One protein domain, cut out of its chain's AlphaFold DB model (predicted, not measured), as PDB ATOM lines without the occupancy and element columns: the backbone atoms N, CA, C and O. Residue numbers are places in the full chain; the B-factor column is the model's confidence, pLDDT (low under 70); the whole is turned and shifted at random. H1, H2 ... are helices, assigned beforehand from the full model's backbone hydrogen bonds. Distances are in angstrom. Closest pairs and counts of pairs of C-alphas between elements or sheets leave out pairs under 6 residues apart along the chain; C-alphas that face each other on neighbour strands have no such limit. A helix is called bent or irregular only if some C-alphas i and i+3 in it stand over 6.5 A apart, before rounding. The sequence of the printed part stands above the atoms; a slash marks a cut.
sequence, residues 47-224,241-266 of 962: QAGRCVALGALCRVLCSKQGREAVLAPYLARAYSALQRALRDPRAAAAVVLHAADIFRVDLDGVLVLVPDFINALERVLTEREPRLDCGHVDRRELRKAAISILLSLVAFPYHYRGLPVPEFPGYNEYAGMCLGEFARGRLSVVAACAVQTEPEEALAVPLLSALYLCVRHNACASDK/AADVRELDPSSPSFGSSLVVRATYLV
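This is residues 47 to 224 and 241 to 266 of the 962 residues of the protein "ral GTPase-activating protein subunit beta isoform X3" of Danaus plexippus plexippus (UniProt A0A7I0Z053). An up-and-down bundle of five helices, H4, H5, H7, H8 and H9, makes the body, and H1, H2 and H3 form a group packed on its H4 and H5 end, with H9 at the opposite end. H4 and H5 lie nearest the middle, and H7 packs between H4, H5, H8 and H9. The printed part has 204 residues with nine named helices, H1 to H9 in chain order, and no named strand; the class is all helix. It is compact, with a radius of gyration of the C-alphas of 16.8 A and spans of 45 by 36 by 32 A.

H1, residues 47 to 62, begins with C-alpha 47 at (127.589, 65.435, 267.360) and is 22.3 A long. H2 is residues 72 to 86, H3 residues 89 to 98 and H4 residues 110 to 125, with a kink of 39 degrees near residue 117. H5 is residues 139 to 153, and H6 is residues 156 to 159. H7, residues 179 to 197, is 26.4 A long; H8, residues 201 to 222, is the longest at 32.2 A. H9, residues 254 to 266, ends with C-alpha 266 at (132.425, 27.089, 257.414). H4 and H7 are irregular, with C-alphas 112 and 115, and 182 and 185, each 7.2 A apart; H8 is only just irregular, with C-alphas 202 and 205 6.8 A apart.

H7 is the hub, touching H4, H5, H6, H8 and H9. H4 touches H7 at a shallow tilt of 27 degrees, the same way, with the closest C-alphas, Leu 125 and Ala 194, 5.0 A apart. H7 and H8 form a hairpin, closest at the C-alphas of Ala 191 and Leu 211, 5.1 A. H8 touches H9 at a shallow tilt of 24 degrees, opposite ways, closest at the C-alphas of Asn 218 and Gly 255, 4.8 A. H3 touches H5 and is only just about perpendicular to it at 71 degrees; their closest C-alphas, Leu 97 and Leu 142, are 5.0 A apart. H2 touches H4, closest at the C-alphas of Leu 86 and Asp 116, 6.0 A. H1 touches H3, closest at the C-alphas of Gly 55 and His 98, 5.3 A. H1 and H9 are apart. Every O i to N i+4 pair is within hydrogen-bond range in H1, H2, H5 and H9; the counts are 4 of 6 in H3, 9 of 12 in H4, 13 of 15 in H7 and 16 of 18 in H8, and H6 is too short for such a pair.

The C-alphas farthest apart, Gly 49 and Asp 223, are 50.7 A apart. Residues 225 to 240 are not printed, and C-alphas 224 and 241 are 28.5 A apart across this cut. The links H3 to H4, H4 to H5 and H6 to H7 are long. Mean pLDDT of the printed part is 87.1; residues 66 to 67, 220 to 224 and 241 to 243 are under 70.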
ATOM      1  N   GLN A  47     127.161  66.837 267.468       79.75
ATOM      2  CA  GLN A  47     127.589  65.435 267.360       79.75
ATOM      3  C   GLN A  47     128.033  65.075 265.940       79.75
ATOM      4  O   GLN A  47     129.058  64.416 265.773       79.75
ATOM      5  N   ALA A  48     127.329  65.561 264.914       81.12
ATOM      6  CA  ALA A  48     127.751  65.380 263.527       81.12
ATOM      7  C   ALA A  48     129.127  66.024 263.261       81.12
ATOM      8  O   ALA A  48     130.023  65.371 262.724       81.12
ATOM      9  N   GLY A  49     129.336  67.268 263.713       85.56
ATOM     10  CA  GLY A  49     130.623  67.962 263.613       85.56
ATOM     11  C   GLY A  49     131.748  67.233 264.355       85.56
ATOM     12  O   GLY A  49     132.851  67.083 263.826       85.56
ATOM     13  N   ARG A  50     131.458  66.689 265.543       88.44
ATOM     14  CA  ARG A  50     132.393  65.862 266.316       88.44
ATOM     15  C   ARG A  50     132.789  64.587 265.567       88.44
ATOM     16  O   ARG A  50     133.977  64.273 265.523       88.44
ATOM     17  N   CYS A  51     131.842  63.879 264.949       88.12
ATOM     18  CA  CYS A  51     132.129  62.687 264.142       88.12
ATOM     19  C   CYS A  51     133.038  63.004 262.946       88.12
ATOM     20  O   CYS A  51     133.993  62.268 262.695       88.12
ATOM     21  N   VAL A  52     132.800  64.119 262.245       89.38
ATOM     22  CA  VAL A  52     133.648  64.560 261.120       89.38
ATOM     23  C   VAL A  52     135.069  64.881 261.589       89.38
ATOM     24  O   VAL A  52     136.034  64.437 260.964       89.38
ATOM     25  N   ALA A  53     135.215  65.599 262.706       92.06
ATOM     26  CA  ALA A  53     136.520  65.937 263.274       92.06
ATOM     27  C   ALA A  53     137.302  64.686 263.715       92.06
ATOM     28  O   ALA A  53     138.489  64.556 263.412       92.06
ATOM     29  N   LEU A  54     136.636  63.735 264.380       92.62
ATOM     30  CA  LEU A  54     137.232  62.451 264.762       92.62
ATOM     31  C   LEU A  54     137.623  61.617 263.538       92.62
ATOM     32  O   LEU A  54     138.705  61.035 263.516       92.62
ATOM     33  N   GLY A  55     136.786  61.601 262.500       91.19
ATOM     34  CA  GLY A  55     137.095  60.940 261.235       91.19
ATOM     35  C   GLY A  55     138.324  61.535 260.548       91.19
ATOM     36  O   GLY A  55     139.199  60.796 260.099       91.19
ATOM     37  N   ALA A  56     138.435  62.865 260.518       94.06
ATOM     38  CA  ALA A  56     139.615  63.553 260.000       94.06
ATOM     39  C   ALA A  56     140.874  63.215 260.815       94.06
ATOM     40  O   ALA A  56     141.905  62.895 260.227       94.06
ATOM     41  N   LEU A  57     140.778  63.203 262.149       94.62
ATOM     42  CA  LEU A  57     141.876  62.798 263.030       94.62
ATOM     43  C   LEU A  57     142.339  61.361 262.739       94.62
ATOM     44  O   LEU A  57     143.539  61.128 262.604       94.62
ATOM     45  N   CYS A  58     141.407  60.413 262.594       94.38
ATOM     46  CA  CYS A  58     141.731  59.020 262.273       94.38
ATOM     47  C   CYS A  58     142.446  58.901 260.924       94.38
ATOM     48  O   CYS A  58     143.473  58.231 260.844       94.38
ATOM     49  N   ARG A  59     141.961  59.600 259.885       93.62
ATOM     50  CA  ARG A  59     142.606  59.613 258.563       93.62
ATOM     51  C   ARG A  59     144.018  60.186 258.616       93.62
ATOM     52  O   ARG A  59     144.914  59.608 258.016       93.62
ATOM     53  N   VAL A  60     144.234  61.273 259.361       91.62
ATOM     54  CA  VAL A  60     145.573  61.860 259.543       91.62
ATOM     55  C   VAL A  60     146.514  60.855 260.209       91.62
ATOM     56  O   VAL A  60     147.605  60.617 259.699       91.62
ATOM     57  N   LEU A  61     146.081  60.208 261.295       91.00
ATOM     58  CA  LEU A  61     146.890  59.192 261.974       91.00
ATOM     59  C   LEU A  61     147.183  57.979 261.080       91.00
ATOM     60  O   LEU A  61     148.311  57.494 261.076       91.00
ATOM     61  N   CYS A  62     146.198  57.513 260.306       90.19
ATOM     62  CA  CYS A  62     146.357  56.375 259.398       90.19
ATOM     63  C   CYS A  62     147.162  56.721 258.133       90.19
ATOM     64  O   CYS A  62     147.689  55.824 257.489       90.19
ATOM     65  N   SER A  63     147.281  58.005 257.781       87.25
ATOM     66  CA  SER A  63     148.080  58.462 256.636       87.25
ATOM     67  C   SER A  63     149.578  58.573 256.925       87.25
ATOM     68  O   SER A  63     150.346  58.849 256.003       87.25
ATOM     69  N   LYS A  64     149.994  58.368 258.186       83.75
ATOM     70  CA  LYS A  64     151.404  58.421 258.574       83.75
ATOM     71  C   LYS A  64     152.193  57.433 257.719       83.75
ATOM     72  O   LYS A  64     151.982  56.221 257.771       83.75
ATOM     73  N   GLN A  65     153.169  57.965 256.999       72.00
ATOM     74  CA  GLN A  65     154.135  57.153 256.272       72.00
ATOM     75  C   GLN A  65     155.166  56.572 257.245       72.00
ATOM     76  O   GLN A  65     155.465  57.171 258.280       72.00
ATOM     77  N   GLY A  66     155.782  55.434 256.907       63.78
ATOM     78  CA  GLY A  66     156.717  54.725 257.800       63.78
ATOM     79  C   GLY A  66     157.886  55.566 258.351       63.78
ATOM     80  O   GLY A  66     158.509  55.197 259.347       63.78
ATOM     81  N   ARG A  67     158.171  56.722 257.736       64.38
ATOM     82  CA  ARG A  67     159.292  57.627 258.043       64.38
ATOM     83  C   ARG A  67     158.911  58.827 258.912       64.38
ATOM     84  O   ARG A  67     159.803  59.493 259.430       64.38
ATOM     85  N   GLU A  68     157.623  59.119 259.066       77.81
ATOM     86  CA  GLU A  68     157.156  60.301 259.791       77.81
ATOM     87  C   GLU A  68     157.162  60.047 261.304       77.81
ATOM     88  O   GLU A  68     156.548  59.102 261.805       77.81
ATOM     89  N   ALA A  69     157.871  60.893 262.053       77.94
ATOM     90  CA  ALA A  69     157.857  60.860 263.510       77.94
ATOM     91  C   ALA A  69     156.717  61.743 264.029       77.94
ATOM     92  O   ALA A  69     156.742  62.964 263.868       77.94
ATOM     93  N   VAL A  70     155.724  61.132 264.675       85.44
ATOM     94  CA  VAL A  70     154.646  61.865 265.348       85.44
ATOM     95  C   VAL A  70     155.024  62.029 266.816       85.44
ATOM     96  O   VAL A  70     155.287  61.046 267.503       85.44
ATOM     97  N   LEU A  71     155.068  63.269 267.310       88.44
ATOM     98  CA  LEU A  71     155.461  63.539 268.696       88.44
ATOM     99  C   LEU A  71     154.473  62.904 269.690       88.44
ATOM    100  O   LEU A  71     153.254  63.042 269.554       88.44
ATOM    101  N   ALA A  72     155.011  62.285 270.746       89.44
ATOM    102  CA  ALA A  72     154.236  61.590 271.775       89.44
ATOM    103  C   ALA A  72     153.093  62.423 272.408       89.44
ATOM    104  O   ALA A  72     152.014  61.862 272.608       89.44
ATOM    105  N   PRO A  73     153.230  63.744 272.669       91.56
ATOM    106  CA  PRO A  73     152.130  64.546 273.212       91.56
ATOM    107  C   PRO A  73     150.910  64.634 272.284       91.56
ATOM    108  O   PRO A  73     149.777  64.681 272.767       91.56
ATOM    109  N   TYR A  74     151.117  64.643 270.961       91.94
ATOM    110  CA  TYR A  74     150.016  64.652 269.995       91.94
ATOM    111  C   TYR A  74     149.315  63.299 269.948       91.94
ATOM    112  O   TYR A  74     148.085  63.261 269.979       91.94
ATOM    113  N   LEU A  75     150.081  62.201 269.963       92.31
ATOM    114  CA  LEU A  75     149.528  60.847 270.040       92.31
ATOM    115  C   LEU A  75     148.720  60.650 271.327       92.31
ATOM    116  O   LEU A  75     147.576  60.217 271.261       92.31
ATOM    117  N   ALA A  76     149.246  61.063 272.482       91.06
ATOM    118  CA  ALA A  76     148.552  60.939 273.763       91.06
ATOM    119  C   ALA A  76     147.198  61.678 273.777       91.06
ATOM    120  O   ALA A  76     146.184  61.122 274.204       91.06
ATOM    121  N   ARG A  77     147.156  62.919 273.267       92.25
ATOM    122  CA  ARG A  77     145.906  63.693 273.151       92.25
ATOM    123  C   ARG A  77     144.936  63.058 272.159       92.25
ATOM    124  O   ARG A  77     143.744  62.971 272.455       92.25
ATOM    125  N   ALA A  78     145.441  62.595 271.018       94.19
ATOM    126  CA  ALA A  78     144.628  61.937 270.008       94.19
ATOM    127  C   ALA A  78     144.013  60.638 270.545       94.19
ATOM    128  O   ALA A  78     142.801  60.464 270.465       94.19
ATOM    129  N   TYR A  79     144.801  59.769 271.180       94.94
ATOM    130  CA  TYR A  79     144.300  58.529 271.771       94.94
ATOM    131  C   TYR A  79     143.286  58.799 272.881       94.94
ATOM    132  O   TYR A  79     142.266  58.124 272.950       94.94
ATOM    133  N   SER A  80     143.502  59.824 273.709       92.06
ATOM    134  CA  SER A  80     142.531  60.210 274.737       92.06
ATOM    135  C   SER A  80     141.198  60.678 274.128       92.06
ATOM    136  O   SER A  80     140.124  60.410 274.675       92.06
ATOM    137  N   ALA A  81     141.233  61.363 272.980       93.69
ATOM    138  CA  ALA A  81     140.026  61.731 272.239       93.69
ATOM    139  C   ALA A  81     139.334  60.503 271.620       93.69
ATOM    140  O   ALA A  81     138.113  60.373 271.737       93.69
ATOM    141  N   LEU A  82     140.103  59.586 271.022       94.88
ATOM    142  CA  LEU A  82     139.590  58.354 270.416       94.88
ATOM    143  C   LEU A  82     138.979  57.407 271.450       94.88
ATOM    144  O   LEU A  82     137.895  56.885 271.215       94.88
ATOM    145  N   GLN A  83     139.601  57.246 272.620       92.25
ATOM    146  CA  GLN A  83     139.054  56.442 273.713       92.25
ATOM    147  C   GLN A  83     137.659  56.933 274.124       92.25
ATOM    148  O   GLN A  83     136.706  56.155 274.184       92.25
ATOM    149  N   ARG A  84     137.503  58.244 274.363       90.88
ATOM    150  CA  ARG A  84     136.193  58.825 274.707       90.88
ATOM    151  C   ARG A  84     135.181  58.684 273.574       90.88
ATOM    152  O   ARG A  84     133.989  58.568 273.839       90.88
ATOM    153  N   ALA A  85     135.636  58.722 272.324       92.31
ATOM    154  CA  ALA A  85     134.781  58.537 271.161       92.31
ATOM    155  C   ALA A  85     134.305  57.085 270.997       92.31
ATOM    156  O   ALA A  85     133.134  56.875 270.721       92.31
ATOM    157  N   LEU A  86     135.163  56.086 271.219       92.75
ATOM    158  CA  LEU A  86     134.814  54.661 271.105       92.75
ATOM    159  C   LEU A  86     133.809  54.193 272.171       92.75
ATOM    160  O   LEU A  86     133.074  53.224 271.966       92.75
ATOM    161  N   ARG A  87     133.749  54.894 273.307       89.62
ATOM    162  CA  ARG A  87     132.766  54.647 274.374       89.62
ATOM    163  C   ARG A  87     131.387  55.260 274.089       89.62
ATOM    164  O   ARG A  87     130.414  54.851 274.714       89.62
ATOM    165  N   ASP A  88     131.288  56.185 273.137       89.00
ATOM    166  CA  ASP A  88     130.040  56.816 272.694       89.00
ATOM    167  C   ASP A  88     129.543  56.146 271.395       89.00
ATOM    168  O   ASP A  88     130.261  56.171 270.397       89.00
ATOM    169  N   PRO A  89     128.337  55.543 271.356       83.69
ATOM    170  CA  PRO A  89     127.906  54.698 270.240       83.69
ATOM    171  C   PRO A  89     127.899  55.399 268.873       83.69
ATOM    172  O   PRO A  89     128.255  54.765 267.880       83.69
ATOM    173  N   ARG A  90     127.548  56.694 268.811       82.31
ATOM    174  CA  ARG A  90     127.535  57.464 267.548       82.31
ATOM    175  C   ARG A  90     128.940  57.794 267.060       82.31
ATOM    176  O   ARG A  90     129.255  57.648 265.881       82.31
ATOM    177  N   ALA A  91     129.794  58.243 267.977       89.06
ATOM    178  CA  ALA A  91     131.170  58.600 267.657       89.06
ATOM    179  C   ALA A  91     132.023  57.356 267.351       89.06
ATOM    180  O   ALA A  91     132.899  57.414 266.487       89.06
ATOM    181  N   ALA A  92     131.731  56.219 267.990       91.56
ATOM    182  CA  ALA A  92     132.405  54.945 267.761       91.56
ATOM    183  C   ALA A  92     132.264  54.469 266.312       91.56
ATOM    184  O   ALA A  92     133.258  54.055 265.719       91.56
ATOM    185  N   ALA A  93     131.071  54.584 265.713       91.25
ATOM    186  CA  ALA A  93     130.855  54.218 264.313       91.25
ATOM    187  C   ALA A  93     131.745  55.045 263.362       91.25
ATOM    188  O   ALA A  93     132.389  54.490 262.473       91.25
ATOM    189  N   ALA A  94     131.854  56.358 263.594       91.50
ATOM    190  CA  ALA A  94     132.711  57.238 262.798       91.50
ATOM    191  C   ALA A  94     134.211  56.936 262.976       91.50
ATOM    192  O   ALA A  94     134.967  56.968 262.004       91.50
ATOM    193  N   VAL A  95     134.646  56.619 264.202       94.81
ATOM    194  CA  VAL A  95     136.037  56.227 264.480       94.81
ATOM    195  C   VAL A  95     136.372  54.905 263.792       94.81
ATOM    196  O   VAL A  95     137.360  54.847 263.068       94.81
ATOM    197  N   VAL A  96     135.547  53.867 263.957       94.94
ATOM    198  CA  VAL A  96     135.767  52.547 263.333       94.94
ATOM    199  C   VAL A  96     135.852  52.666 261.812       94.94
ATOM    200  O   VAL A  96     136.761  52.097 261.214       94.94
ATOM    201  N   LEU A  97     134.969  53.455 261.191       93.75
ATOM    202  CA  LEU A  97     134.961  53.666 259.743       93.75
ATOM    203  C   LEU A  97     136.274  54.270 259.215       93.75
ATOM    204  O   LEU A  97     136.739  53.901 258.140       93.75
ATOM    205  N   HIS A  98     136.864  55.216 259.947       94.12
ATOM    206  CA  HIS A  98     138.014  55.993 259.475       94.12
ATOM    207  C   HIS A  98     139.363  55.565 260.072       94.12
ATOM    208  O   HIS A  98     140.395  56.087 259.653       94.12
ATOM    209  N   ALA A  99     139.373  54.627 261.021       94.25
ATOM    210  CA  ALA A  99     140.568  54.103 261.684       94.25
ATOM    211  C   ALA A  99     140.971  52.698 261.188       94.25
ATOM    212  O   ALA A  99     141.625  51.955 261.918       94.25
ATOM    213  N   ALA A 100     140.594  52.325 259.959       90.75
ATOM    214  CA  ALA A 100     140.770  50.975 259.410       90.75
ATOM    215  C   ALA A 100     142.220  50.444 259.446       90.75
ATOM    216  O   ALA A 100     142.425  49.232 259.548       90.75
ATOM    217  N   ASP A 101     143.207  51.346 259.392       89.69
ATOM    218  CA  ASP A 101     144.641  51.033 259.368       89.69
ATOM    219  C   ASP A 101     145.392  51.462 260.641       89.69
ATOM    220  O   ASP A 101     146.616  51.355 260.702       89.69
ATOM    221  N   ILE A 102     144.694  51.907 261.692       92.31
ATOM    222  CA  ILE A 102     145.330  52.527 262.871       92.31
ATOM    223  C   ILE A 102     146.386  51.632 263.540       92.31
ATOM    224  O   ILE A 102     147.430  52.113 263.977       92.31
ATOM    225  N   PHE A 103     146.153  50.318 263.564       91.50
ATOM    226  CA  PHE A 103     147.080  49.332 264.128       91.50
ATOM    227  C   PHE A 103     148.131  48.831 263.124       91.50
ATOM    228  O   PHE A 103     149.101  48.194 263.527       91.50
ATOM    229  N   ARG A 104     147.978  49.128 261.827       87.62
ATOM    230  CA  ARG A 104     148.946  48.789 260.765       87.62
ATOM    231  C   ARG A 104     150.057  49.834 260.627       87.62
ATOM    232  O   ARG A 104     151.123  49.513 260.110       87.62
ATOM    233  N   VAL A 105     149.812  51.057 261.101       84.12
ATOM    234  CA  VAL A 105     150.660  52.251 260.905       84.12
ATOM    235  C   VAL A 105     151.702  52.456 262.032       84.12
ATOM    236  O   VAL A 105     152.440  53.447 262.074       84.12
ATOM    237  N   ASP A 106     151.828  51.463 262.921       78.38
ATOM    238  CA  ASP A 106     152.909  51.341 263.914       78.38
ATOM    239  C   ASP A 106     153.129  52.634 264.716       78.38
ATOM    240  O   ASP A 106     154.209  53.233 264.741       78.38
ATOM    241  N   LEU A 107     152.029  53.149 265.270       88.81
ATOM    242  CA  LEU A 107     152.018  54.353 266.088       88.81
ATOM    243  C   LEU A 107     152.433  54.014 267.526       88.81
ATOM    244  O   LEU A 107     151.939  53.052 268.122       88.81
ATOM    245  N   ASP A 108     153.304  54.836 268.107       87.88
ATOM    246  CA  ASP A 108     153.788  54.622 269.471       87.88
ATOM    247  C   ASP A 108     152.622  54.691 270.468       87.88
ATOM    248  O   ASP A 108     151.788  55.594 270.400       87.88
ATOM    249  N   GLY A 109     152.533  53.722 271.382       88.56
ATOM    250  CA  GLY A 109     151.503  53.676 272.430       88.56
ATOM    251  C   GLY A 109     150.082  53.312 271.970       88.56
ATOM    252  O   GLY A 109     149.176  53.309 272.800       88.56
ATOM    253  N   VAL A 110     149.866  52.962 270.695       91.38
ATOM    254  CA  VAL A 110     148.524  52.669 270.139       91.38
ATOM    255  C   VAL A 110     147.790  51.522 270.849       91.38
ATOM    256  O   VAL A 110     146.562  51.461 270.832       91.38
ATOM    257  N   LEU A 111     148.527  50.630 271.524       92.00
ATOM    258  CA  LEU A 111     147.973  49.482 272.249       92.00
ATOM    259  C   LEU A 111     146.968  49.874 273.346       92.00
ATOM    260  O   LEU A 111     146.099  49.069 273.668       92.00
ATOM    261  N   VAL A 112     147.031  51.107 273.864       92.12
ATOM    262  CA  VAL A 112     146.065  51.632 274.849       92.12
ATOM    263  C   VAL A 112     144.628  51.687 274.310       92.12
ATOM    264  O   VAL A 112     143.676  51.685 275.080       92.12
ATOM    265  N   LEU A 113     144.452  51.716 272.983       94.00
ATOM    266  CA  LEU A 113     143.137  51.752 272.337       94.00
ATOM    267  C   LEU A 113     142.548  50.357 272.080       94.00
ATOM    268  O   LEU A 113     141.378  50.250 271.716       94.00
ATOM    269  N   VAL A 114     143.337  49.285 272.233       94.19
ATOM    270  CA  VAL A 114     142.920  47.917 271.877       94.19
ATOM    271  C   VAL A 114     141.641  47.485 272.610       94.19
ATOM    272  O   VAL A 114     140.745  46.985 271.929       94.19
ATOM    273  N   PRO A 115     141.481  47.699 273.935       93.25
ATOM    274  CA  PRO A 115     140.251  47.324 274.633       93.25
ATOM    275  C   PRO A 115     138.994  47.981 274.057       93.25
ATOM    276  O   PRO A 115     138.010  47.297 273.769       93.25
ATOM    277  N   ASP A 116     139.042  49.293 273.822       93.81
ATOM    278  CA  ASP A 116     137.902  50.055 273.313       93.81
ATOM    279  C   ASP A 116     137.571  49.694 271.852       93.81
ATOM    280  O   ASP A 116     136.395  49.618 271.489       93.81
ATOM    281  N   PHE A 117     138.576  49.388 271.020       96.00
ATOM    282  CA  PHE A 117     138.336  48.878 269.667       96.00
ATOM    283  C   PHE A 117     137.724  47.476 269.672       96.00
ATOM    284  O   PHE A 117     136.792  47.243 268.910       96.00
ATOM    285  N   ILE A 118     138.171  46.556 270.536       95.38
ATOM    286  CA  ILE A 118     137.551  45.223 270.654       95.38
ATOM    287  C   ILE A 118     136.077  45.357 271.063       95.38
ATOM    288  O   ILE A 118     135.212  44.749 270.433       95.38
ATOM    289  N   ASN A 119     135.774  46.224 272.037       94.12
ATOM    290  CA  ASN A 119     134.398  46.534 272.438       94.12
ATOM    291  C   ASN A 119     133.557  47.070 271.260       94.12
ATOM    292  O   ASN A 119     132.390  46.708 271.106       94.12
ATOM    293  N   ALA A 120     134.130  47.943 270.426       95.06
ATOM    294  CA  ALA A 120     133.449  48.474 269.249       95.06
ATOM    295  C   ALA A 120     133.223  47.396 268.175       95.06
ATOM    296  O   ALA A 120     132.122  47.301 267.634       95.06
ATOM    297  N   LEU A 121     134.221  46.547 267.905       95.75
ATOM    298  CA  LEU A 121     134.115  45.439 266.951       95.75
ATOM    299  C   LEU A 121     133.037  44.434 267.354       95.75
ATOM    300  O   LEU A 121     132.280  43.988 266.496       95.75
ATOM    301  N   GLU A 122     132.915  44.119 268.644       94.19
ATOM    302  CA  GLU A 122     131.841  43.257 269.141       94.19
ATOM    303  C   GLU A 122     130.458  43.813 268.809       94.19
ATOM    304  O   GLU A 122     129.591  43.074 268.350       94.19
ATOM    305  N   ARG A 123     130.258  45.124 268.966       93.50
ATOM    306  CA  ARG A 123     128.981  45.773 268.641       93.50
ATOM    307  C   ARG A 123     128.717  45.845 267.138       93.50
ATOM    308  O   ARG A 123     127.555  45.907 266.754       93.50
ATOM    309  N   VAL A 124     129.751  45.854 266.294       93.19
ATOM    310  CA  VAL A 124     129.604  45.957 264.831       93.19
ATOM    311  C   VAL A 124     129.447  44.594 264.152       93.19
ATOM    312  O   VAL A 124     128.634  44.471 263.241       93.19
ATOM    313  N   LEU A 125     130.229  43.589 264.560       93.69
ATOM    314  CA  LEU A 125     130.429  42.359 263.783       93.69
ATOM    315  C   LEU A 125     129.719  41.119 264.341       93.69
ATOM    316  O   LEU A 125     129.572  40.143 263.614       93.69
ATOM    317  N   THR A 126     129.298  41.107 265.610       91.19
ATOM    318  CA  THR A 126     128.734  39.879 266.217       91.19
ATOM    319  C   THR A 126     127.291  39.593 265.815       91.19
ATOM    320  O   THR A 126     126.804  38.487 266.058       91.19
ATOM    321  N   GLU A 127     126.614  40.565 265.208       88.56
ATOM    322  CA  GLU A 127     125.231  40.473 264.758       88.56
ATOM    323  C   GLU A 127     125.081  40.956 263.316       88.56
ATOM    324  O   GLU A 127     125.939  41.649 262.756       88.56
ATOM    325  N   ARG A 128     123.957  40.579 262.696       85.94
ATOM    326  CA  ARG A 128     123.638  40.997 261.327       85.94
ATOM    327  C   ARG A 128     123.447  42.512 261.237       85.94
ATOM    328  O   ARG A 128     123.929  43.130 260.291       85.94
ATOM    329  N   GLU A 129     122.782  43.104 262.227       86.25
ATOM    330  CA  GLU A 129     122.691  44.555 262.373       86.25
ATOM    331  C   GLU A 129     123.657  45.039 263.461       86.25
ATOM    332  O   GLU A 129     123.689  44.456 264.545       86.25
ATOM    333  N   PRO A 130     124.460  46.087 263.200       86.06
ATOM    334  CA  PRO A 130     125.373  46.616 264.200       86.06
ATOM    335  C   PRO A 130     124.583  47.250 265.353       86.06
ATOM    336  O   PRO A 130     123.685  48.059 265.136       86.06
ATOM    337  N   ARG A 131     124.988  46.970 266.594       86.69
ATOM    338  CA  ARG A 131     124.418  47.547 267.827       86.69
ATOM    339  C   ARG A 131     124.866  48.997 268.090       86.69
ATOM    340  O   ARG A 131     124.724  49.498 269.204       86.69
ATOM    341  N   LEU A 132     125.470  49.659 267.102       82.69
ATOM    342  CA  LEU A 132     125.896  51.058 267.169       82.69
ATOM    343  C   LEU A 132     124.885  51.957 266.455       82.69
ATOM    344  O   LEU A 132     124.312  51.573 265.435       82.69
ATOM    345  N   ASP A 133     124.723  53.187 266.941       80.31
ATOM    346  CA  ASP A 133     123.955  54.204 266.222       80.31
ATOM    347  C   ASP A 133     124.777  54.705 265.026       80.31
ATOM    348  O   ASP A 133     125.721  55.484 265.168       80.31
ATOM    349  N   CYS A 134     124.437  54.194 263.844       72.88
ATOM    350  CA  CYS A 134     125.195  54.417 262.619       72.88
ATOM    351  C   CYS A 134     124.857  55.744 261.918       72.88
ATOM    352  O   CYS A 134     125.548  56.102 260.969       72.88
ATOM    353  N   GLY A 135     123.835  56.498 262.348       76.12
ATOM    354  CA  GLY A 135     123.431  57.744 261.680       76.12
ATOM    355  C   GLY A 135     123.318  57.604 260.148       76.12
ATOM    356  O   GLY A 135     122.577  56.759 259.655       76.12
ATOM    357  N   HIS A 136     124.082  58.417 259.402       75.25
ATOM    358  CA  HIS A 136     124.184  58.379 257.930       75.25
ATOM    359  C   HIS A 136     125.340  57.511 257.385       75.25
ATOM    360  O   HIS A 136     125.629  57.558 256.192       75.25
ATOM    361  N   VAL A 137     126.044  56.758 258.234       83.12
ATOM    362  CA  VAL A 137     127.174  55.915 257.814       83.12
ATOM    363  C   VAL A 137     126.669  54.687 257.059       83.12
ATOM    364  O   VAL A 137     125.783  53.977 257.537       83.12
ATOM    365  N   ASP A 138     127.276  54.402 255.905       87.50
ATOM    366  CA  ASP A 138     127.019  53.161 255.178       87.50
ATOM    367  C   ASP A 138     127.478  51.952 256.008       87.50
ATOM    368  O   ASP A 138     128.654  51.804 256.359       87.50
ATOM    369  N   ARG A 139     126.524  51.065 256.305       87.81
ATOM    370  CA  ARG A 139     126.736  49.847 257.090       87.81
ATOM    371  C   ARG A 139     127.767  48.930 256.431       87.81
ATOM    372  O   ARG A 139     128.538  48.288 257.143       87.81
ATOM    373  N   ARG A 140     127.806  48.872 255.095       89.75
ATOM    374  CA  ARG A 140     128.738  48.013 254.350       89.75
ATOM    375  C   ARG A 140     130.181  48.476 254.523       89.75
ATOM    376  O   ARG A 140     131.042  47.674 254.880       89.75
ATOM    377  N   GLU A 141     130.441  49.769 254.335       91.12
ATOM    378  CA  GLU A 141     131.779  50.336 254.539       91.12
ATOM    379  C   GLU A 141     132.195  50.301 256.017       91.12
ATOM    380  O   GLU A 141     133.360  50.035 256.317       91.12
ATOM    381  N   LEU A 142     131.251  50.458 256.956       92.75
ATOM    382  CA  LEU A 142     131.527  50.283 258.385       92.75
ATOM    383  C   LEU A 142     131.975  48.851 258.712       92.75
ATOM    384  O   LEU A 142     132.979  48.672 259.404       92.75
ATOM    385  N   ARG A 143     131.268  47.829 258.204       92.75
ATOM    386  CA  ARG A 143     131.658  46.419 258.392       92.75
ATOM    387  C   ARG A 143     133.016  46.141 257.759       92.75
ATOM    388  O   ARG A 143     133.878  45.567 258.413       92.75
ATOM    389  N   LYS A 144     133.258  46.610 256.534       92.69
ATOM    390  CA  LYS A 144     134.557  46.486 255.854       92.69
ATOM    391  C   LYS A 144     135.706  47.092 256.670       92.69
ATOM    392  O   LYS A 144     136.736  46.439 256.848       92.69
ATOM    393  N   ALA A 145     135.524  48.297 257.213       93.69
ATOM    394  CA  ALA A 145     136.513  48.938 258.078       93.69
ATOM    395  C   ALA A 145     136.728  48.149 259.383       93.69
ATOM    396  O   ALA A 145     137.867  47.899 259.775       93.69
ATOM    397  N   ALA A 146     135.650  47.669 260.012       95.25
ATOM    398  CA  ALA A 146     135.722  46.825 261.202       95.25
ATOM    399  C   ALA A 146     136.468  45.500 260.945       95.25
ATOM    400  O   ALA A 146     137.277  45.083 261.771       95.25
ATOM    401  N   ILE A 147     136.267  44.866 259.786       93.81
ATOM    402  CA  ILE A 147     136.988  43.649 259.378       93.81
ATOM    403  C   ILE A 147     138.481  43.938 259.174       93.81
ATOM    404  O   ILE A 147     139.323  43.150 259.606       93.81
ATOM    405  N   SER A 148     138.827  45.080 258.572       92.50
ATOM    406  CA  SER A 148     140.224  45.522 258.432       92.50
ATOM    407  C   SER A 148     140.908  45.683 259.795       92.50
ATOM    408  O   SER A 148     142.012  45.177 260.007       92.50
ATOM    409  N   ILE A 149     140.216  46.309 260.754       95.00
ATOM    410  CA  ILE A 149     140.705  46.453 262.132       95.00
ATOM    411  C   ILE A 149     140.833  45.075 262.792       95.00
ATOM    412  O   ILE A 149     141.876  44.783 263.376       95.00
ATOM    413  N   LEU A 150     139.834  44.198 262.660       95.12
ATOM    414  CA  LEU A 150     139.890  42.833 263.189       95.12
ATOM    415  C   LEU A 150     141.141  42.098 262.691       95.12
ATOM    416  O   LEU A 150     141.906  41.598 263.512       95.12
ATOM    417  N   LEU A 151     141.403  42.107 261.379       91.56
ATOM    418  CA  LEU A 151     142.580  41.485 260.755       91.56
ATOM    419  C   LEU A 151     143.914  42.028 261.286       91.56
ATOM    420  O   LEU A 151     144.895  41.288 261.356       91.56
ATOM    421  N   SER A 152     143.963  43.303 261.672       91.94
ATOM    422  CA  SER A 152     145.148  43.891 262.304       91.94
ATOM    423  C   SER A 152     145.334  43.448 263.764       91.94
ATOM    424  O   SER A 152     146.461  43.394 264.249       91.94
ATOM    425  N   LEU A 153     144.257  43.060 264.453       93.62
ATOM    426  CA  LEU A 153     144.275  42.677 265.867       93.62
ATOM    427  C   LEU A 153     144.454  41.172 266.105       93.62
ATOM    428  O   LEU A 153     144.899  40.794 267.188       93.62
ATOM    429  N   VAL A 154     144.153  40.301 265.133       92.12
ATOM    430  CA  VAL A 154     144.141  38.836 265.344       92.12
ATOM    431  C   VAL A 154     145.457  38.289 265.921       92.12
ATOM    432  O   VAL A 154     145.435  37.370 266.738       92.12
ATOM    433  N   ALA A 155     146.610  38.860 265.559       91.69
ATOM    434  CA  ALA A 155     147.909  38.410 266.069       91.69
ATOM    435  C   ALA A 155     148.257  38.934 267.480       91.69
ATOM    436  O   ALA A 155     149.147  38.380 268.137       91.69
ATOM    437  N   PHE A 156     147.580  39.980 267.967       92.44
ATOM    438  CA  PHE A 156     147.944  40.697 269.197       92.44
ATOM    439  C   PHE A 156     147.881  39.830 270.461       92.44
ATOM    440  O   PHE A 156     148.862  39.856 271.210       92.44
ATOM    441  N   PRO A 157     146.828  39.017 270.702       90.19
ATOM    442  CA  PRO A 157     146.746  38.197 271.913       90.19
ATOM    443  C   PRO A 157     147.912  37.213 272.058       90.19
ATOM    444  O   PRO A 157     148.236  36.768 273.154       90.19
ATOM    445  N   TYR A 158     148.552  36.859 270.945       87.94
ATOM    446  CA  TYR A 158     149.605  35.849 270.895       87.94
ATOM    447  C   TYR A 158     150.991  36.470 270.948       87.94
ATOM    448  O   TYR A 158     151.885  35.945 271.616       87.94
ATOM    449  N   HIS A 159     151.165  37.588 270.248       90.00
ATOM    450  CA  HIS A 159     152.417  38.329 270.231       90.00
ATOM    451  C   HIS A 159     152.659  39.060 271.556       90.00
ATOM    452  O   HIS A 159     153.742  38.957 272.125       90.00
ATOM    453  N   TYR A 160     151.620  39.689 272.111       90.38
ATOM    454  CA  TYR A 160     151.655  40.437 273.372       90.38
ATOM    455  C   TYR A 160     151.079  39.652 274.555       90.38
ATOM    456  O   TYR A 160     150.574  40.231 275.513       90.38
ATOM    457  N   ARG A 161     151.140  38.318 274.503       87.31
ATOM    458  CA  ARG A 161     150.432  37.430 275.440       87.31
ATOM    459  C   ARG A 161     150.649  37.727 276.931       87.31
ATOM    460  O   ARG A 161     149.734  37.510 277.707       87.31
ATOM    461  N   GLY A 162     151.843  38.185 277.312       88.25
ATOM    462  CA  GLY A 162     152.217  38.499 278.699       88.25
ATOM    463  C   GLY A 162     152.357  39.994 278.982       88.25
ATOM    464  O   GLY A 162     152.928  40.362 280.000       88.25
ATOM    465  N   LEU A 163     151.922  40.854 278.057       92.00
ATOM    466  CA  LEU A 163     151.914  42.296 278.273       92.00
ATOM    467  C   LEU A 163     150.688  42.646 279.132       92.00
ATOM    468  O   LEU A 163     149.590  42.240 278.741       92.00
ATOM    469  N   PRO A 164     150.824  43.386 280.248       91.44
ATOM    470  CA  PRO A 164     149.663  43.907 280.965       91.44
ATOM    471  C   PRO A 164     148.830  44.787 280.029       91.44
ATOM    472  O   PRO A 164     149.389  45.462 279.160       91.44
ATOM    473  N   VAL A 165     147.503  44.764 280.173       90.19
ATOM    474  CA  VAL A 165     146.620  45.598 279.343       90.19
ATOM    475  C   VAL A 165     146.996  47.076 279.539       90.19
ATOM    476  O   VAL A 165     146.938  47.560 280.668       90.19
ATOM    477  N   PRO A 166     147.419  47.806 278.486       86.06
ATOM    478  CA  PRO A 166     147.798  49.207 278.638       86.06
ATOM    479  C   PRO A 166     146.569  50.079 278.898       86.06
ATOM    480  O   PRO A 166     145.600  50.019 278.143       86.06
ATOM    481  N   GLU A 167     146.635  50.928 279.921       83.94
ATOM    482  CA  GLU A 167     145.543  51.820 280.325       83.94
ATOM    483  C   GLU A 167     146.005  53.282 280.395       83.94
ATOM    484  O   GLU A 167     147.196  53.584 280.520       83.94
ATOM    485  N   PHE A 168     145.051  54.213 280.310       82.56
ATOM    486  CA  PHE A 168     145.330  55.622 280.579       82.56
ATOM    487  C   PHE A 168     145.537  55.851 282.083       82.56
ATOM    488  O   PHE A 168     144.887  55.189 282.892       82.56
ATOM    489  N   PRO A 169     146.374  56.826 282.479       77.88
ATOM    490  CA  PRO A 169     146.592  57.140 283.888       77.88
ATOM    491  C   PRO A 169     145.269  57.387 284.630       77.88
ATOM    492  O   PRO A 169     144.466  58.217 284.203       77.88
ATOM    493  N   GLY A 170     145.055  56.675 285.741       73.50
ATOM    494  CA  GLY A 170     143.847  56.779 286.569       73.50
ATOM    495  C   GLY A 170     142.712  55.811 286.206       73.50
ATOM    496  O   GLY A 170     141.723  55.763 286.932       73.50
ATOM    497  N   TYR A 171     142.856  55.026 285.136       74.62
ATOM    498  CA  TYR A 171     142.010  53.865 284.852       74.62
ATOM    499  C   TYR A 171     142.709  52.602 285.376       74.62
ATOM    500  O   TYR A 171     143.922  52.495 285.243       74.62
ATOM    501  N   ASN A 172     141.950  51.709 286.014       78.06
ATOM    502  CA  ASN A 172     142.413  50.439 286.599       78.06
ATOM    503  C   ASN A 172     141.382  49.323 286.313       78.06
ATOM    504  O   ASN A 172     141.093  48.480 287.159       78.06
ATOM    505  N   GLU A 173     140.737  49.381 285.147       83.31
ATOM    506  CA  GLU A 173     139.615  48.503 284.784       83.31
ATOM    507  C   GLU A 173     140.097  47.065 284.526       83.31
ATOM    508  O   GLU A 173     139.392  46.108 284.835       83.31
ATOM    509  N   TYR A 174     141.325  46.919 284.020       84.56
ATOM    510  CA  TYR A 174     141.946  45.653 283.624       84.56
ATOM    511  C   TYR A 174     143.169  45.295 284.482       84.56
ATOM    512  O   TYR A 174     144.057  44.555 284.046       84.56
ATOM    513  N   ALA A 175     143.236  45.826 285.706       83.94
ATOM    514  CA  ALA A 175     144.348  45.595 286.621       83.94
ATOM    515  C   ALA A 175     144.593  44.089 286.843       83.94
ATOM    516  O   ALA A 175     143.690  43.337 287.200       83.94
ATOM    517  N   GLY A 176     145.837  43.650 286.635       82.31
ATOM    518  CA  GLY A 176     146.238  42.247 286.789       82.31
ATOM    519  C   GLY A 176     145.940  41.340 285.588       82.31
ATOM    520  O   GLY A 176     146.355  40.185 285.617       82.31
ATOM    521  N   MET A 177     145.295  41.840 284.527       89.62
ATOM    522  CA  MET A 177     145.055  41.078 283.296       89.62
ATOM    523  C   MET A 177     146.133  41.338 282.242       89.62
ATOM    524  O   MET A 177     146.580  42.471 282.032       89.62
ATOM    525  N   CYS A 178     146.510  40.292 281.506       91.81
ATOM    526  CA  CYS A 178     147.343  40.441 280.316       91.81
ATOM    527  C   CYS A 178     146.497  40.645 279.048       91.81
ATOM    528  O   CYS A 178     145.390  40.123 278.919       91.81
ATOM    529  N   LEU A 179     147.056  41.328 278.043       90.06
ATOM    530  CA  LEU A 179     146.409  41.534 276.743       90.06
ATOM    531  C   LEU A 179     146.069  40.205 276.054       90.06
ATOM    532  O   LEU A 179     145.047  40.097 275.377       90.06
ATOM    533  N   GLY A 180     146.903  39.180 276.256       88.56
ATOM    534  CA  GLY A 180     146.623  37.825 275.791       88.56
ATOM    535  C   GLY A 180     145.350  37.238 276.391       88.56
ATOM    536  O   GLY A 180     144.523  36.714 275.655       88.56
ATOM    537  N   GLU A 181     145.174  37.351 277.705       87.56
ATOM    538  CA  GLU A 181     144.007  36.818 278.423       87.56
ATOM    539  C   GLU A 181     142.735  37.573 278.039       87.56
ATOM    540  O   GLU A 181     141.715  36.959 277.733       87.56
ATOM    541  N   PHE A 182     142.825  38.901 277.960       89.94
ATOM    542  CA  PHE A 182     141.703  39.763 277.610       89.94
ATOM    543  C   PHE A 182     141.214  39.569 276.164       89.94
ATOM    544  O   PHE A 182     140.016  39.437 275.917       89.94
ATOM    545  N   ALA A 183     142.122  39.567 275.181       91.75
ATOM    546  CA  ALA A 183     141.739  39.658 273.770       91.75
ATOM    547  C   ALA A 183     141.552  38.296 273.078       91.75
ATOM    548  O   ALA A 183     140.826  38.214 272.086       91.75
ATOM    549  N   ARG A 184     142.184  37.217 273.568       89.75
ATOM    550  CA  ARG A 184     142.219  35.907 272.887       89.75
ATOM    551  C   ARG A 184     140.831  35.322 272.626       89.75
ATOM    552  O   ARG A 184     140.532  34.958 271.488       89.75
ATOM    553  N   GLY A 185     140.002  35.225 273.663       88.56
ATOM    554  CA  GLY A 185     138.636  34.710 273.548       88.56
ATOM    555  C   GLY A 185     137.755  35.619 272.713       88.56
ATOM    556  O   GLY A 185     137.166  35.192 271.724       88.56
ATOM    557  N   ARG A 186     137.758  36.904 273.070       92.62
ATOM    558  CA  ARG A 186     136.910  37.936 272.473       92.62
ATOM    559  C   ARG A 186     137.100  38.047 270.964       92.62
ATOM    560  O   ARG A 186     136.132  37.943 270.221       92.62
ATOM    561  N   LEU A 187     138.342  38.154 270.485       94.50
ATOM    562  CA  LEU A 187     138.623  38.230 269.045       94.50
ATOM    563  C   LEU A 187     138.247  36.943 268.296       94.50
ATOM    564  O   LEU A 187     137.793  37.011 267.155       94.50
ATOM    565  N   SER A 188     138.410  35.779 268.931       92.69
ATOM    566  CA  SER A 188     138.031  34.492 268.333       92.69
ATOM    567  C   SER A 188     136.509  34.382 268.172       92.69
ATOM    568  O   SER A 188     136.037  33.999 267.102       92.69
ATOM    569  N   VAL A 189     135.748  34.785 269.197       90.81
ATOM    570  CA  VAL A 189     134.276  34.829 269.166       90.81
ATOM    571  C   VAL A 189     133.785  35.864 268.155       90.81
ATOM    572  O   VAL A 189     132.934  35.543 267.331       90.81
ATOM    573  N   VAL A 190     134.362  37.072 268.142       94.44
ATOM    574  CA  VAL A 190     134.035  38.113 267.152       94.44
ATOM    575  C   VAL A 190     134.233  37.597 265.731       94.44
ATOM    576  O   VAL A 190     133.321  37.725 264.920       94.44
ATOM    577  N   ALA A 191     135.380  36.982 265.426       94.75
ATOM    578  CA  ALA A 191     135.658  36.462 264.089       94.75
ATOM    579  C   ALA A 191     134.652  35.377 263.667       94.75
ATOM    580  O   ALA A 191     134.157  35.397 262.540       94.75
ATOM    581  N   ALA A 192     134.308  34.455 264.566       93.19
ATOM    582  CA  ALA A 192     133.359  33.388 264.268       93.19
ATOM    583  C   ALA A 192     131.915  33.902 264.116       93.19
ATOM    584  O   ALA A 192     131.248  33.568 263.136       93.19
ATOM    585  N   CYS A 193     131.442  34.768 265.021       92.25
ATOM    586  CA  CYS A 193     130.122  35.391 264.900       92.25
ATOM    587  C   CYS A 193     130.018  36.260 263.638       92.25
ATOM    588  O   CYS A 193     128.975  36.262 262.982       92.25
ATOM    589  N   ALA A 194     131.093  36.955 263.259       93.25
ATOM    590  CA  ALA A 194     131.135  37.727 262.023       93.25
ATOM    591  C   ALA A 194     130.941  36.823 260.802       93.25
ATOM    592  O   ALA A 194     130.060  37.077 259.990       93.25
ATOM    593  N   VAL A 195     131.673  35.707 260.713       93.44
ATOM    594  CA  VAL A 195     131.509  34.723 259.627       93.44
ATOM    595  C   VAL A 195     130.083  34.148 259.570       93.44
ATOM    596  O   VAL A 195     129.534  33.938 258.482       93.44
ATOM    597  N   GLN A 196     129.470  33.906 260.731       91.06
ATOM    598  CA  GLN A 196     128.108  33.379 260.834       91.06
ATOM    599  C   GLN A 196     127.046  34.379 260.367       91.06
ATOM    600  O   GLN A 196     126.082  33.984 259.712       91.06
ATOM    601  N   THR A 197     127.211  35.657 260.710       89.00
ATOM    602  CA  THR A 197     126.178  36.686 260.526       89.00
ATOM    603  C   THR A 197     126.379  37.563 259.292       89.00
ATOM    604  O   THR A 197     125.468  38.320 258.960       89.00
ATOM    605  N   GLU A 198     127.523  37.464 258.603       90.50
ATOM    606  CA  GLU A 198     127.849  38.339 257.474       90.50
ATOM    607  C   GLU A 198     126.818  38.215 256.334       90.50
ATOM    608  O   GLU A 198     126.645  37.122 255.776       90.50
ATOM    609  N   PRO A 199     126.127  39.315 255.973       84.94
ATOM    610  CA  PRO A 199     125.168  39.307 254.874       84.94
ATOM    611  C   PRO A 199     125.834  39.464 253.500       84.94
ATOM    612  O   PRO A 199     125.295  38.964 252.519       84.94
ATOM    613  N   GLU A 200     126.984  40.139 253.424       87.50
ATOM    614  CA  GLU A 200     127.656  40.487 252.169       87.50
ATOM    615  C   GLU A 200     128.731  39.457 251.797       87.50
ATOM    616  O   GLU A 200     129.737  39.298 252.492       87.50
ATOM    617  N   GLU A 201     128.574  38.799 250.647       84.31
ATOM    618  CA  GLU A 201     129.518  37.777 250.166       84.31
ATOM    619  C   GLU A 201     130.921  38.357 249.912       84.31
ATOM    620  O   GLU A 201     131.927  37.733 250.253       84.31
ATOM    621  N   ALA A 202     131.006  39.606 249.442       84.00
ATOM    622  CA  ALA A 202     132.276  40.299 249.202       84.00
ATOM    623  C   ALA A 202     133.135  40.485 250.471       84.00
ATOM    624  O   ALA A 202     134.354  40.632 250.374       84.00
ATOM    625  N   LEU A 203     132.519  40.481 251.658       89.06
ATOM    626  CA  LEU A 203     133.206  40.631 252.946       89.06
ATOM    627  C   LEU A 203     133.545  39.280 253.600       89.06
ATOM    628  O   LEU A 203     134.294  39.237 254.577       89.06
ATOM    629  N   ALA A 204     133.062  38.165 253.045       90.50
ATOM    630  CA  ALA A 204     133.275  36.838 253.614       90.50
ATOM    631  C   ALA A 204     134.742  36.379 253.524       90.50
ATOM    632  O   ALA A 204     135.263  35.816 254.483       90.50
ATOM    633  N   VAL A 205     135.446  36.651 252.419       89.19
ATOM    634  CA  VAL A 205     136.854  36.237 252.226       89.19
ATOM    635  C   VAL A 205     137.803  36.792 253.307       89.19
ATOM    636  O   VAL A 205     138.491  35.995 253.953       89.19
ATOM    637  N   PRO A 206     137.850  38.113 253.585       90.19
ATOM    638  CA  PRO A 206     138.702  38.633 254.656       90.19
ATOM    639  C   PRO A 206     138.270  38.155 256.055       90.19
ATOM    640  O   PRO A 206     139.119  37.983 256.929       90.19
ATOM    641  N   LEU A 207     136.985  37.858 256.274       92.88
ATOM    642  CA  LEU A 207     136.512  37.254 257.524       92.88
ATOM    643  C   LEU A 207     136.976  35.806 257.705       92.88
ATOM    644  O   LEU A 207     137.396  35.433 258.801       92.88
ATOM    645  N   LEU A 208     136.964  35.004 256.638       93.81
ATOM    646  CA  LEU A 208     137.545  33.660 256.642       93.81
ATOM    647  C   LEU A 208     139.041  33.732 256.985       93.81
ATOM    648  O   LEU A 208     139.522  32.948 257.803       93.81
ATOM    649  N   SER A 209     139.761  34.724 256.446       91.75
ATOM    650  CA  SER A 209     141.156  34.995 256.822       91.75
ATOM    651  C   SER A 209     141.318  35.261 258.322       91.75
ATOM    652  O   SER A 209     142.133  34.606 258.980       91.75
ATOM    653  N   ALA A 210     140.499  36.154 258.888       93.31
ATOM    654  CA  ALA A 210     140.526  36.466 260.314       93.31
ATOM    655  C   ALA A 210     140.230  35.231 261.183       93.31
ATOM    656  O   ALA A 210     140.983  34.942 262.116       93.31
ATOM    657  N   LEU A 211     139.182  34.467 260.850       94.62
ATOM    658  CA  LEU A 211     138.797  33.251 261.572       94.62
ATOM    659  C   LEU A 211     139.932  32.224 261.579       94.62
ATOM    660  O   LEU A 211     140.296  31.703 262.631       94.62
ATOM    661  N   TYR A 212     140.526  31.955 260.423       92.62
ATOM    662  CA  TYR A 212     141.620  31.000 260.317       92.62
ATOM    663  C   TYR A 212     142.863  31.426 261.099       92.62
ATOM    664  O   TYR A 212     143.473  30.591 261.770       92.62
ATOM    665  N   LEU A 213     143.240  32.710 261.049       91.31
ATOM    666  CA  LEU A 213     144.351  33.219 261.851       91.31
ATOM    667  C   LEU A 213     144.047  33.043 263.349       91.31
ATOM    668  O   LEU A 213     144.891  32.497 264.064       91.31
ATOM    669  N   CYS A 214     142.836  33.384 263.813       91.81
ATOM    670  CA  CYS A 214     142.403  33.151 265.196       91.81
ATOM    671  C   CYS A 214     142.541  31.671 265.590       91.81
ATOM    672  O   CYS A 214     143.144  31.355 266.617       91.81
ATOM    673  N   VAL A 215     142.030  30.753 264.765       91.12
ATOM    674  CA  VAL A 215     142.090  29.304 265.013       91.12
ATOM    675  C   VAL A 215     143.540  28.816 265.062       91.12
ATOM    676  O   VAL A 215     143.944  28.127 265.998       91.12
ATOM    677  N   ARG A 216     144.361  29.206 264.084       87.94
ATOM    678  CA  ARG A 216     145.750  28.749 263.972       87.94
ATOM    679  C   ARG A 216     146.619  29.237 265.122       87.94
ATOM    680  O   ARG A 216     147.447  28.481 265.636       87.94
ATOM    681  N   HIS A 217     146.430  30.481 265.540       86.19
ATOM    682  CA  HIS A 217     147.129  31.015 266.694       86.19
ATOM    683  C   HIS A 217     146.743  30.289 267.998       86.19
ATOM    684  O   HIS A 217     147.618  30.010 268.821       86.19
ATOM    685  N   ASN A 218     145.465  29.927 268.162       84.44
ATOM    686  CA  ASN A 218     144.985  29.150 269.307       84.44
ATOM    687  C   ASN A 218     145.515  27.709 269.326       84.44
ATOM    688  O   ASN A 218     145.912  27.228 270.389       84.44
ATOM    689  N   ALA A 219     145.568  27.039 268.172       78.31
ATOM    690  CA  ALA A 219     146.081  25.673 268.062       78.31
ATOM    691  C   ALA A 219     147.561  25.582 268.487       78.31
ATOM    692  O   ALA A 219     147.929  24.742 269.303       78.31
ATOM    693  N   CYS A 220     148.398  26.532 268.051       65.19
ATOM    694  CA  CYS A 220     149.821  26.586 268.418       65.19
ATOM    695  C   CYS A 220     150.063  26.849 269.924       65.19
ATOM    696  O   CYS A 220     151.123  26.517 270.463       65.19
ATOM    697  N   ALA A 221     149.101  27.465 270.620       55.19
ATOM    698  CA  ALA A 221     149.190  27.707 272.058       55.19
ATOM    699  C   ALA A 221     148.898  26.444 272.894       55.19
ATOM    700  O   ALA A 221     149.454  26.311 273.987       55.19
ATOM    701  N   SER A 222     148.068  25.525 272.383       52.81
ATOM    702  CA  SER A 222     147.662  24.299 273.087       52.81
ATOM    703  C   SER A 222     148.793  23.256 273.157       52.81
ATOM    704  O   SER A 222     149.041  22.703 274.229       52.81
ATOM    705  N   ASP A 223     149.601  23.120 272.093       44.38
ATOM    706  CA  ASP A 223     150.751  22.189 272.014       44.38
ATOM    707  C   ASP A 223     151.786  22.343 273.146       44.38
ATOM    708  O   ASP A 223     152.530  21.412 273.462       44.38
ATOM    709  N   LYS A 224     151.866  23.525 273.774       42.44
ATOM    710  CA  LYS A 224     152.812  23.799 274.869       42.44
ATOM    711  C   LYS A 224     152.270  23.477 276.259       42.44
ATOM    712  O   LYS A 224     153.079  23.282 277.159       42.44
ATOM    713  N   ALA A 241     125.858  21.950 268.360       52.41
ATOM    714  CA  ALA A 241     125.209  23.139 267.813       52.41
ATOM    715  C   ALA A 241     125.474  24.408 268.649       52.41
ATOM    716  O   ALA A 241     125.204  25.501 268.134       52.41
ATOM    717  N   ALA A 242     126.048  24.256 269.854       58.56
ATOM    718  CA  ALA A 242     126.337  25.302 270.836       58.56
ATOM    719  C   ALA A 242     126.937  26.556 270.202       58.56
ATOM    720  O   ALA A 242     127.810  26.480 269.330       58.56
ATOM    721  N   ASP A 243     126.438  27.721 270.604       67.81
ATOM    722  CA  ASP A 243     126.887  29.005 270.074       67.81
ATOM    723  C   ASP A 243     128.406  29.146 270.304       67.81
ATOM    724  O   ASP A 243     128.938  28.740 271.332       67.81
ATOM    725  N   VAL A 244     129.144  29.749 269.361       74.44
ATOM    726  CA  VAL A 244     130.584  30.025 269.570       74.44
ATOM    727  C   VAL A 244     130.791  30.861 270.840       74.44
ATOM    728  O   VAL A 244     131.841  30.790 271.476       74.44
ATOM    729  N   ARG A 245     129.771  31.643 271.214       76.00
ATOM    730  CA  ARG A 245     129.717  32.457 272.431       76.00
ATOM    731  C   ARG A 245     129.730  31.639 273.728       76.00
ATOM    732  O   ARG A 245     130.049  32.207 274.765       76.00
ATOM    733  N   GLU A 246     129.415  30.348 273.677       78.88
ATOM    734  CA  GLU A 246     129.391  29.444 274.837       78.88
ATOM    735  C   GLU A 246     130.760  28.798 275.108       78.88
ATOM    736  O   GLU A 246     130.961  28.174 276.148       78.88
ATOM    737  N   LEU A 247     131.738  28.974 274.209       78.62
ATOM    738  CA  LEU A 247     133.098  28.484 274.420       78.62
ATOM    739  C   LEU A 247     133.800  29.283 275.522       78.62
ATOM    740  O   LEU A 247     134.035  30.479 275.359       78.62
ATOM    741  N   ASP A 248     134.232  28.600 276.584       79.56
ATOM    742  CA  ASP A 248     135.071  29.191 277.629       79.56
ATOM    743  C   ASP A 248     136.498  29.471 277.102       79.56
ATOM    744  O   ASP A 248     137.260  28.529 276.850       79.56
ATOM    745  N   PRO A 249     136.912  30.748 276.960       77.69
ATOM    746  CA  PRO A 249     138.246  31.100 276.480       77.69
ATOM    747  C   PRO A 249     139.383  30.750 277.436       77.69
ATOM    748  O   PRO A 249     140.548  30.729 277.022       77.69
ATOM    749  N   SER A 250     139.064  30.541 278.715       77.75
ATOM    750  CA  SER A 250     140.039  30.187 279.743       77.75
ATOM    751  C   SER A 250     140.386  28.695 279.723       77.75
ATOM    752  O   SER A 250     141.472  28.312 280.167       77.75
ATOM    753  N   SER A 251     139.524  27.872 279.112       80.31
ATOM    754  CA  SER A 251     139.708  26.429 279.013       80.31
ATOM    755  C   SER A 251     140.977  26.047 278.229       80.31
ATOM    756  O   SER A 251     141.253  26.597 277.152       80.31
ATOM    757  N   PRO A 252     141.752  25.047 278.695       72.88
ATOM    758  CA  PRO A 252     142.898  24.522 277.950       72.88
ATOM    759  C   PRO A 252     142.500  23.890 276.603       72.88
ATOM    760  O   PRO A 252     143.311  23.891 275.671       72.88
ATOM    761  N   SER A 253     141.254  23.414 276.468       77.06
ATOM    762  CA  SER A 253     140.707  22.840 275.232       77.06
ATOM    763  C   SER A 253     140.105  23.880 274.282       77.06
ATOM    764  O   SER A 253     139.679  23.521 273.188       77.06
ATOM    765  N   PHE A 254     140.110  25.174 274.632       83.50
ATOM    766  CA  PHE A 254     139.521  26.230 273.797       83.50
ATOM    767  C   PHE A 254     140.011  26.181 272.341       83.50
ATOM    768  O   PHE A 254     139.236  26.365 271.407       83.50
ATOM    769  N   GLY A 255     141.301  25.889 272.133       83.06
ATOM    770  CA  GLY A 255     141.883  25.794 270.796       83.06
ATOM    771  C   GLY A 255     141.297  24.666 269.946       83.06
ATOM    772  O   GLY A 255     140.952  24.916 268.794       83.06
ATOM    773  N   SER A 256     141.150  23.457 270.495       80.25
ATOM    774  CA  SER A 256     140.570  22.320 269.768       80.25
ATOM    775  C   SER A 256     139.067  22.505 269.553       80.25
ATOM    776  O   SER A 256     138.586  22.314 268.436       80.25
ATOM    777  N   SER A 257     138.333  22.992 270.558       83.88
ATOM    778  CA  SER A 257     136.909  23.326 270.423       83.88
ATOM    779  C   SER A 257     136.664  24.388 269.342       83.88
ATOM    780  O   SER A 257     135.739  24.257 268.539       83.88
ATOM    781  N   LEU A 258     137.527  25.407 269.251       87.38
ATOM    782  CA  LEU A 258     137.442  26.433 268.212       87.38
ATOM    783  C   LEU A 258     137.720  25.868 266.809       87.38
ATOM    784  O   LEU A 258     137.053  26.275 265.860       87.38
ATOM    785  N   VAL A 259     138.657  24.920 266.658       88.88
ATOM    786  CA  VAL A 259     138.910  24.228 265.376       88.88
ATOM    787  C   VAL A 259     137.661  23.467 264.919       88.88
ATOM    788  O   VAL A 259     137.247  23.608 263.763       88.88
ATOM    789  N   VAL A 260     137.035  22.698 265.816       86.38
ATOM    790  CA  VAL A 260     135.805  21.945 265.525       86.38
ATOM    791  C   VAL A 260     134.675  22.897 265.138       86.38
ATOM    792  O   VAL A 260     134.062  22.743 264.080       86.38
ATOM    793  N   ARG A 261     134.449  23.952 265.929       86.62
ATOM    794  CA  ARG A 261     133.369  24.909 265.673       86.62
ATOM    795  C   ARG A 261     133.579  25.713 264.390       86.62
ATOM    796  O   ARG A 261     132.623  25.924 263.648       86.62
ATOM    797  N   ALA A 262     134.814  26.116 264.087       91.62
ATOM    798  CA  ALA A 262     135.151  26.774 262.825       91.62
ATOM    799  C   ALA A 262     134.933  25.842 261.622       91.62
ATOM    800  O   ALA A 262     134.391  26.280 260.608       91.62
ATOM    801  N   THR A 263     135.295  24.559 261.750       92.19
ATOM    802  CA  THR A 263     135.038  23.537 260.720       92.19
ATOM    803  C   THR A 263     133.538  23.430 260.444       92.19
ATOM    804  O   THR A 263     133.114  23.531 259.293       92.19
ATOM    805  N   TYR A 264     132.728  23.305 261.500       90.62
ATOM    806  CA  TYR A 264     131.275  23.238 261.376       90.62
ATOM    807  C   TYR A 264     130.703  24.503 260.711       90.62
ATOM    808  O   TYR A 264     129.997  24.448 259.706       90.62
ATOM    809  N   LEU A 265     131.048  25.679 261.233       91.88
ATOM    810  CA  LEU A 265     130.508  26.942 260.737       91.88
ATOM    811  C   LEU A 265     130.772  27.137 259.237       91.88
ATOM    812  O   LEU A 265     129.871  27.515 258.485       91.88
ATOM    813  N   VAL A 266     132.003  26.867 258.801       94.19
ATOM    814  CA  VAL A 266     132.425  27.089 257.414       94.19
ATOM    815  C   VAL A 266     131.757  26.095 256.474       94.19
ATOM    816  O   VAL A 266     131.230  26.514 255.446       94.19
TER     817      VAL A 266